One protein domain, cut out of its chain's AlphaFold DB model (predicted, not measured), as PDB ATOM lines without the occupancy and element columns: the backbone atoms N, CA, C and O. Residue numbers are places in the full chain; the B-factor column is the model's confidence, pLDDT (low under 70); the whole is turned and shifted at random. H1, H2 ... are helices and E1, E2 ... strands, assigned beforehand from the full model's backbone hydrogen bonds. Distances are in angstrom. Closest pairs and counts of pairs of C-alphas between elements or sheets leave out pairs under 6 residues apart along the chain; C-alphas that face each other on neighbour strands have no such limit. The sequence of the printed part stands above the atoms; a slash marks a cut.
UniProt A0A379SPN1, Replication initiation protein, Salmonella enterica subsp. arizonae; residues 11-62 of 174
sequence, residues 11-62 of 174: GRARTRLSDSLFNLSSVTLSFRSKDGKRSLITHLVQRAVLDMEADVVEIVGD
ATOM      1  N   GLY A  11     -21.406-141.501 -56.953       79.75
ATOM      2  CA  GLY A  11     -20.770-141.163 -58.236       79.75
ATOM      3  C   GLY A  11     -21.762-140.680 -59.302       79.75
ATOM      4  O   GLY A  11     -21.492-139.703 -59.991       79.75
ATOM      5  N   ARG A  12     -22.963-141.271 -59.362       81.25
ATOM      6  CA  ARG A  12     -24.028-140.853 -60.288       81.25
ATOM      7  C   ARG A  12     -24.538-139.442 -59.985       81.25
ATOM      8  O   ARG A  12     -24.775-138.675 -60.913       81.25
ATOM      9  N   ALA A  13     -24.711-139.085 -58.715       77.25
ATOM     10  CA  ALA A  13     -25.118-137.733 -58.333       77.25
ATOM     11  C   ALA A  13     -24.058-136.686 -58.701       77.25
ATOM     12  O   ALA A  13     -24.418-135.590 -59.129       77.25
ATOM     13  N   ARG A  14     -22.771-137.043 -58.603       81.12
ATOM     14  CA  ARG A  14     -21.643-136.189 -59.013       81.12
ATOM     15  C   ARG A  14     -21.611-135.972 -60.525       81.12
ATOM     16  O   ARG A  14     -21.531-134.828 -60.960       81.12
ATOM     17  N   THR A  15     -21.778-137.032 -61.318       85.50
ATOM     18  CA  THR A  15     -21.927-136.914 -62.780       85.50
ATOM     19  C   THR A  15     -23.123-136.037 -63.134       85.50
ATOM     20  O   THR A  15     -22.977-135.075 -63.876       85.50
ATOM     21  N   ARG A  16     -24.279-136.272 -62.500       83.75
ATOM     22  CA  ARG A  16     -25.480-135.456 -62.718       83.75
ATOM     23  C   ARG A  16     -25.254-133.982 -62.379       83.75
ATOM     24  O   ARG A  16     -25.815-133.119 -63.050       83.75
ATOM     25  N   LEU A  17     -24.482-133.678 -61.336       84.31
ATOM     26  CA  LEU A  17     -24.140-132.302 -60.972       84.31
ATOM     27  C   LEU A  17     -23.270-131.651 -62.052       84.31
ATOM     28  O   LEU A  17     -23.581-130.543 -62.480       84.31
ATOM     29  N   SER A  18     -22.250-132.363 -62.538       87.19
ATOM     30  CA  SER A  18     -21.419-131.919 -63.663       87.19
ATOM     31  C   SER A  18     -22.262-131.648 -64.914       87.19
ATOM     32  O   SER A  18     -22.181-130.562 -65.488       87.19
ATOM     33  N   ASP A  19     -23.141-132.580 -65.286       88.31
ATOM     34  CA  ASP A  19     -24.039-132.432 -66.437       88.31
ATOM     35  C   ASP A  19     -24.988-131.242 -66.260       88.31
ATOM     36  O   ASP A  19     -25.248-130.486 -67.193       88.31
ATOM     37  N   SER A  20     -25.493-131.033 -65.041       86.50
ATOM     38  CA  SER A  20     -26.384-129.911 -64.728       86.50
ATOM     39  C   SER A  20     -25.671-128.566 -64.854       86.50
ATOM     40  O   SER A  20     -26.254-127.621 -65.381       86.50
ATOM     41  N   LEU A  21     -24.413-128.471 -64.412       87.88
ATOM     42  CA  LEU A  21     -23.598-127.263 -64.566       87.88
ATOM     43  C   LEU A  21     -23.287-126.984 -66.039       87.88
ATOM     44  O   LEU A  21     -23.399-125.839 -66.478       87.88
ATOM     45  N   PHE A  22     -22.978-128.027 -66.815       88.31
ATOM     46  CA  PHE A  22     -22.794-127.905 -68.258       88.31
ATOM     47  C   PHE A  22     -24.069-127.393 -68.936       88.31
ATOM     48  O   PHE A  22     -24.039-126.379 -69.636       88.31
ATOM     49  N   ASN A  23     -25.211-128.018 -68.652       88.19
ATOM     50  CA  ASN A  23     -26.504-127.597 -69.186       88.19
ATOM     51  C   ASN A  23     -26.805-126.138 -68.831       88.19
ATOM     52  O   ASN A  23     -27.211-125.374 -69.702       88.19
ATOM     53  N   LEU A  24     -26.540-125.724 -67.591       85.44
ATOM     54  CA  LEU A  24     -26.750-124.348 -67.145       85.44
ATOM     55  C   LEU A  24     -25.864-123.345 -67.903       85.44
ATOM     56  O   LEU A  24     -26.342-122.281 -68.289       85.44
ATOM     57  N   SER A  25     -24.603-123.699 -68.166       86.81
ATOM     58  CA  SER A  25     -23.686-122.878 -68.974       86.81
ATOM     59  C   SER A  25     -24.099-122.787 -70.449       86.81
ATOM     60  O   SER A  25     -23.874-121.770 -71.105       86.81
ATOM     61  N   SER A  26     -24.777-123.818 -70.965       87.62
ATOM     62  CA  SER A  26     -25.260-123.853 -72.350       87.62
ATOM     63  C   SER A  26     -26.496-122.976 -72.591       87.62
ATOM     64  O   SER A  26     -26.821-122.663 -73.740       87.62
ATOM     65  N   VAL A  27     -27.175-122.528 -71.525       88.38
ATOM     66  CA  VAL A  27     -28.356-121.666 -71.644       88.38
ATOM     67  C   VAL A  27     -27.940-120.298 -72.172       88.38
ATOM     68  O   VAL A  27     -27.329-119.490 -71.472       88.38
ATOM     69  N   THR A  28     -28.321-120.033 -73.419       90.81
ATOM     70  CA  THR A  28     -28.117-118.747 -74.086       90.81
ATOM     71  C   THR A  28     -29.419-117.953 -74.085       90.81
ATOM     72  O   THR A  28     -30.482-118.476 -74.420       90.81
ATOM     73  N   LEU A  29     -29.338-116.676 -73.735       87.94
ATOM     74  CA  LEU A  29     -30.432-115.718 -73.777       87.94
ATOM     75  C   LEU A  29     -30.222-114.744 -74.935       87.94
ATOM     76  O   LEU A  29     -29.107-114.283 -75.185       87.94
ATOM     77  N   SER A  30     -31.310-114.397 -75.619       89.19
ATOM     78  CA  SER A  30     -31.307-113.379 -76.666       89.19
ATOM     79  C   SER A  30     -32.324-112.294 -76.348       89.19
ATOM     80  O   SER A  30     -33.501-112.569 -76.126       89.19
ATOM     81  N   PHE A  31     -31.863-111.048 -76.357       86.50
ATOM     82  CA  PHE A  31     -32.685-109.864 -76.169       86.50
ATOM     83  C   PHE A  31     -32.610-108.999 -77.418       86.50
ATOM     84  O   PHE A  31     -31.554-108.864 -78.038       86.50
ATOM     85  N   ARG A  32     -33.728-108.367 -77.771       89.31
ATOM     86  CA  ARG A  32     -33.799-107.405 -78.871       89.31
ATOM     87  C   ARG A  32     -34.398-106.102 -78.365       89.31
ATOM     88  O   ARG A  32     -35.359-106.115 -77.599       89.31
ATOM     89  N   SER A  33     -33.827-104.979 -78.787       88.00
ATOM     90  CA  SER A  33     -34.381-103.664 -78.485       88.00
ATOM     91  C   SER A  33     -35.755-103.488 -79.135       88.00
ATOM     92  O   SER A  33     -36.058-104.090 -80.165       88.00
ATOM     93  N   LYS A  34     -36.596-102.636 -78.542       85.06
ATOM     94  CA  LYS A  34     -37.973-102.399 -79.010       85.06
ATOM     95  C   LYS A  34     -38.039-101.855 -80.444       85.06
ATOM     96  O   LYS A  34     -39.010-102.095 -81.146       85.06
ATOM     97  N   ASP A  35     -37.000-101.140 -80.870       89.31
ATOM     98  CA  ASP A  35     -36.829-100.619 -82.230       89.31
ATOM     99  C   ASP A  35     -36.153-101.617 -83.193       89.31
ATOM    100  O   ASP A  35     -35.952-101.300 -84.362       89.31
ATOM    101  N   GLY A  36     -35.774-102.807 -82.716       87.44
ATOM    102  CA  GLY A  36     -35.167-103.879 -83.506       87.44
ATOM    103  C   GLY A  36     -33.706-103.661 -83.910       87.44
ATOM    104  O   GLY A  36     -33.121-104.551 -84.521       87.44
ATOM    105  N   LYS A  37     -33.103-102.514 -83.573       90.62
ATOM    106  CA  LYS A  37     -31.774-102.106 -84.066       90.62
ATOM    107  C   LYS A  37     -30.604-102.688 -83.279       90.62
ATOM    108  O   LYS A  37     -29.466-102.600 -83.734       90.62
ATOM    109  N   ARG A  38     -30.851-103.239 -82.089       88.88
ATOM    110  CA  ARG A  38     -29.822-103.840 -81.233       88.88
ATOM    111  C   ARG A  38     -30.277-105.206 -80.745       88.88
ATOM    112  O   ARG A  38     -31.411-105.366 -80.294       88.88
ATOM    113  N   SER A  39     -29.366-106.168 -80.787       89.69
ATOM    114  CA  SER A  39     -29.535-107.479 -80.169       89.69
ATOM    115  C   SER A  39     -28.409-107.746 -79.180       89.69
ATOM    116  O   SER A  39     -27.249-107.477 -79.483       89.69
ATOM    117  N   LEU A  40     -28.755-108.299 -78.023       86.25
ATOM    118  CA  LEU A  40     -27.819-108.837 -77.043       86.25
ATOM    119  C   LEU A  40     -27.980-110.355 -77.030       86.25
ATOM    120  O   LEU A  40     -29.098-110.851 -76.908       86.25
ATOM    121  N   ILE A  41     -26.871-111.074 -77.150       89.75
ATOM    122  CA  ILE A  41     -26.807-112.517 -76.931       89.75
ATOM    123  C   ILE A  41     -25.834-112.725 -75.774       89.75
ATOM    124  O   ILE A  41     -24.723-112.202 -75.809       89.75
ATOM    125  N   THR A  42     -26.273-113.421 -74.734       90.56
ATOM    126  CA  THR A  42     -25.496-113.646 -73.508       90.56
ATOM    127  C   THR A  42     -25.811-115.026 -72.934       90.56
ATOM    128  O   THR A  42     -26.850-115.606 -73.243       90.56
ATOM    129  N   HIS A  43     -24.919-115.562 -72.109       89.75
ATOM    130  CA  HIS A  43     -25.143-116.805 -71.383       89.75
ATOM    131  C   HIS A  43     -25.751-116.522 -70.011       89.75
ATOM    132  O   HIS A  43     -25.393-115.553 -69.343       89.75
ATOM    133  N   LEU A  44     -26.639-117.406 -69.555       85.38
ATOM    134  CA  LEU A  44     -27.164-117.357 -68.191       85.38
ATOM    135  C   LEU A  44     -26.004-117.468 -67.181       85.38
ATOM    136  O   LEU A  44     -25.824-116.641 -66.289       85.38
ATOM    137  N   VAL A  45     -25.135-118.454 -67.367       89.38
ATOM    138  CA  VAL A  45     -23.927-118.603 -66.555       89.38
ATOM    139  C   VAL A  45     -22.708-118.355 -67.423       89.38
ATOM    140  O   VAL A  45     -22.509-119.019 -68.433       89.38
ATOM    141  N   GLN A  46     -21.885-117.398 -67.007       89.00
ATOM    142  CA  GLN A  46     -20.630-117.061 -67.668       89.00
ATOM    143  C   GLN A  46     -19.535-118.085 -67.346       89.00
ATOM    144  O   GLN A  46     -18.692-118.378 -68.190       89.00
ATOM    145  N   ARG A  47     -19.522-118.611 -66.116       89.81
ATOM    146  CA  ARG A  47     -18.534-119.596 -65.659       89.81
ATOM    147  C   ARG A  47     -19.130-120.484 -64.575       89.81
ATOM    148  O   ARG A  47     -19.768-119.983 -63.655       89.81
ATOM    149  N   ALA A  48     -18.873-121.782 -64.672       91.00
ATOM    150  CA  ALA A  48     -19.162-122.757 -63.631       91.00
ATOM    151  C   ALA A  48     -17.901-123.586 -63.358       91.00
ATOM    152  O   ALA A  48     -17.246-124.030 -64.301       91.00
ATOM    153  N   VAL A  49     -17.561-123.784 -62.087       90.75
ATOM    154  CA  VAL A  49     -16.454-124.639 -61.644       90.75
ATOM    155  C   VAL A  49     -16.990-125.617 -60.613       90.75
ATOM    156  O   VAL A  49     -17.705-125.222 -59.694       90.75
ATOM    157  N   LEU A  50     -16.636-126.885 -60.783       87.31
ATOM    158  CA  LEU A  50     -16.900-127.955 -59.834       87.31
ATOM    159  C   LEU A  50     -15.554-128.502 -59.360       87.31
ATOM    160  O   LEU A  50     -14.881-129.202 -60.116       87.31
ATOM    161  N   ASP A  51     -15.167-128.164 -58.134       88.62
ATOM    162  CA  ASP A  51     -13.978-128.699 -57.477       88.62
ATOM    163  C   ASP A  51     -14.402-129.785 -56.485       88.62
ATOM    164  O   ASP A  51     -15.000-129.519 -55.442       88.62
ATOM    165  N   MET A  52     -14.115-131.029 -56.854       81.31
ATOM    166  CA  MET A  52     -14.491-132.208 -56.078       81.31
ATOM    167  C   MET A  52     -13.525-132.500 -54.926       81.31
ATOM    168  O   MET A  52     -13.899-133.242 -54.019       81.31
ATOM    169  N   GLU A  53     -12.304-131.961 -54.965       85.06
ATOM    170  CA  GLU A  53     -11.309-132.122 -53.901       85.06
ATOM    171  C   GLU A  53     -11.534-131.083 -52.801       85.06
ATOM    172  O   GLU A  53     -11.507-131.419 -51.618       85.06
ATOM    173  N   ALA A  54     -11.821-129.841 -53.193       86.94
ATOM    174  CA  ALA A  54     -12.144-128.757 -52.271       86.94
ATOM    175  C   ALA A  54     -13.614-128.757 -51.804       86.94
ATOM    176  O   ALA A  54     -13.948-128.008 -50.889       86.94
ATOM    177  N   ASP A  55     -14.480-129.575 -52.417       81.19
ATOM    178  CA  ASP A  55     -15.938-129.607 -52.201       81.19
ATOM    179  C   ASP A  55     -16.607-128.236 -52.437       81.19
ATOM    180  O   ASP A  55     -17.443-127.762 -51.664       81.19
ATOM    181  N   VAL A  56     -16.212-127.563 -53.525       84.50
ATOM    182  CA  VAL A  56     -16.673-126.211 -53.872       84.50
ATOM    183  C   VAL A  56     -17.306-126.186 -55.258       84.50
ATOM    184  O   VAL A  56     -16.774-126.718 -56.233       84.50
ATOM    185  N   VAL A  57     -18.436-125.483 -55.355       86.06
ATOM    186  CA  VAL A  57     -19.054-125.107 -56.630       86.06
ATOM    187  C   VAL A  57     -19.024-123.590 -56.767       86.06
ATOM    188  O   VAL A  57     -19.611-122.876 -55.954       86.06
ATOM    189  N   GLU A  58     -18.371-123.091 -57.815       90.12
ATOM    190  CA  GLU A  58     -18.368-121.674 -58.181       90.12
ATOM    191  C   GLU A  58     -19.283-121.466 -59.392       90.12
ATOM    192  O   GLU A  58     -19.127-122.137 -60.410       90.12
ATOM    193  N   ILE A  59     -20.229-120.527 -59.308       90.06
ATOM    194  CA  ILE A  59     -21.073-120.122 -60.441       90.06
ATOM    195  C   ILE A  59     -21.013-118.602 -60.567       90.06
ATOM    196  O   ILE A  59     -21.365-117.875 -59.638       90.06
ATOM    197  N   VAL A  60     -20.607-118.120 -61.737       90.69
ATOM    198  CA  VAL A  60     -20.546-116.698 -62.077       90.69
ATOM    199  C   VAL A  60     -21.567-116.424 -63.174       90.69
ATOM    200  O   VAL A  60     -21.452-116.934 -64.287       90.69
ATOM    201  N   GLY A  61     -22.583-115.621 -62.858       87.75
ATOM    202  CA  GLY A  61     -23.551-115.130 -63.839       87.75
ATOM    203  C   GLY A  61     -23.014-113.936 -64.631       87.75
ATOM    204  O   GLY A  61     -22.170-113.185 -64.135       87.75
ATOM    205  N   ASP A  62     -23.536-113.723 -65.838       85.56
ATOM    206  CA  ASP A  62     -23.208-112.537 -66.633       85.56
ATOM    207  C   ASP A  62     -23.681-111.253 -65.919       85.56
ATOM    208  O   ASP A  62     -24.836-111.129 -65.495       85.56
TER     209      ASP A  62
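What this domain is: This is residues 11 to 62 of the 174 residues of the protein "Replication initiation protein" of Salmonella enterica subsp. arizonae (UniProt A0A379SPN1). The model is a thin rod: along one half helix H1 lies over one face of hairpin E3 E4, packing on E3, and hairpin E1 E2 makes the other half, its turn, residues 33 to 38, sticking out. The printed part has 52 residues, with H1, E1, E2, E3, E4 in that order, two antiparallel two-stranded sheets, class mixed. It is only just extended, close to loose: radius of gyration of the C-alphas 15.1 A, spans 49 by 19 by 8 A.

How they stand to each other: In H1, residues 11 to 26, every O i to N i+4 pair is within hydrogen-bond range. E1, residues 28 to 32, and E2, residues 39 to 43, form an antiparallel hairpin at 161 degrees; N 29 and O 42, 2.8 A apart, are within hydrogen-bond range. E2 runs on into E3, residues 45 to 51, at 8 degrees. The closest C-alphas of H1 and E3, Ser 25 and Val 45, are 4.9 A apart. E3 and E4, residues 56 to 61, form an antiparallel hairpin at 175 degrees, with N 49 and O 58 at 2.8 A. E1 is apart from E3 and E4.

Where its parts are: H1 starts at C-alpha 11 (-20.770, -141.163, -58.236) and spans 22.8 A; E1 13.6 A, E2 13.5 A, E3 16.8 A, E4 16.4 A, ending at C-alpha 61 (-23.551, -115.130, -63.839).

The domain as a whole: The farthest C-alphas, Gly 11 and Asp 35, are 49.8 A apart. The printed part has no cut, no link is long and no printed residue is under 70 in pLDDT.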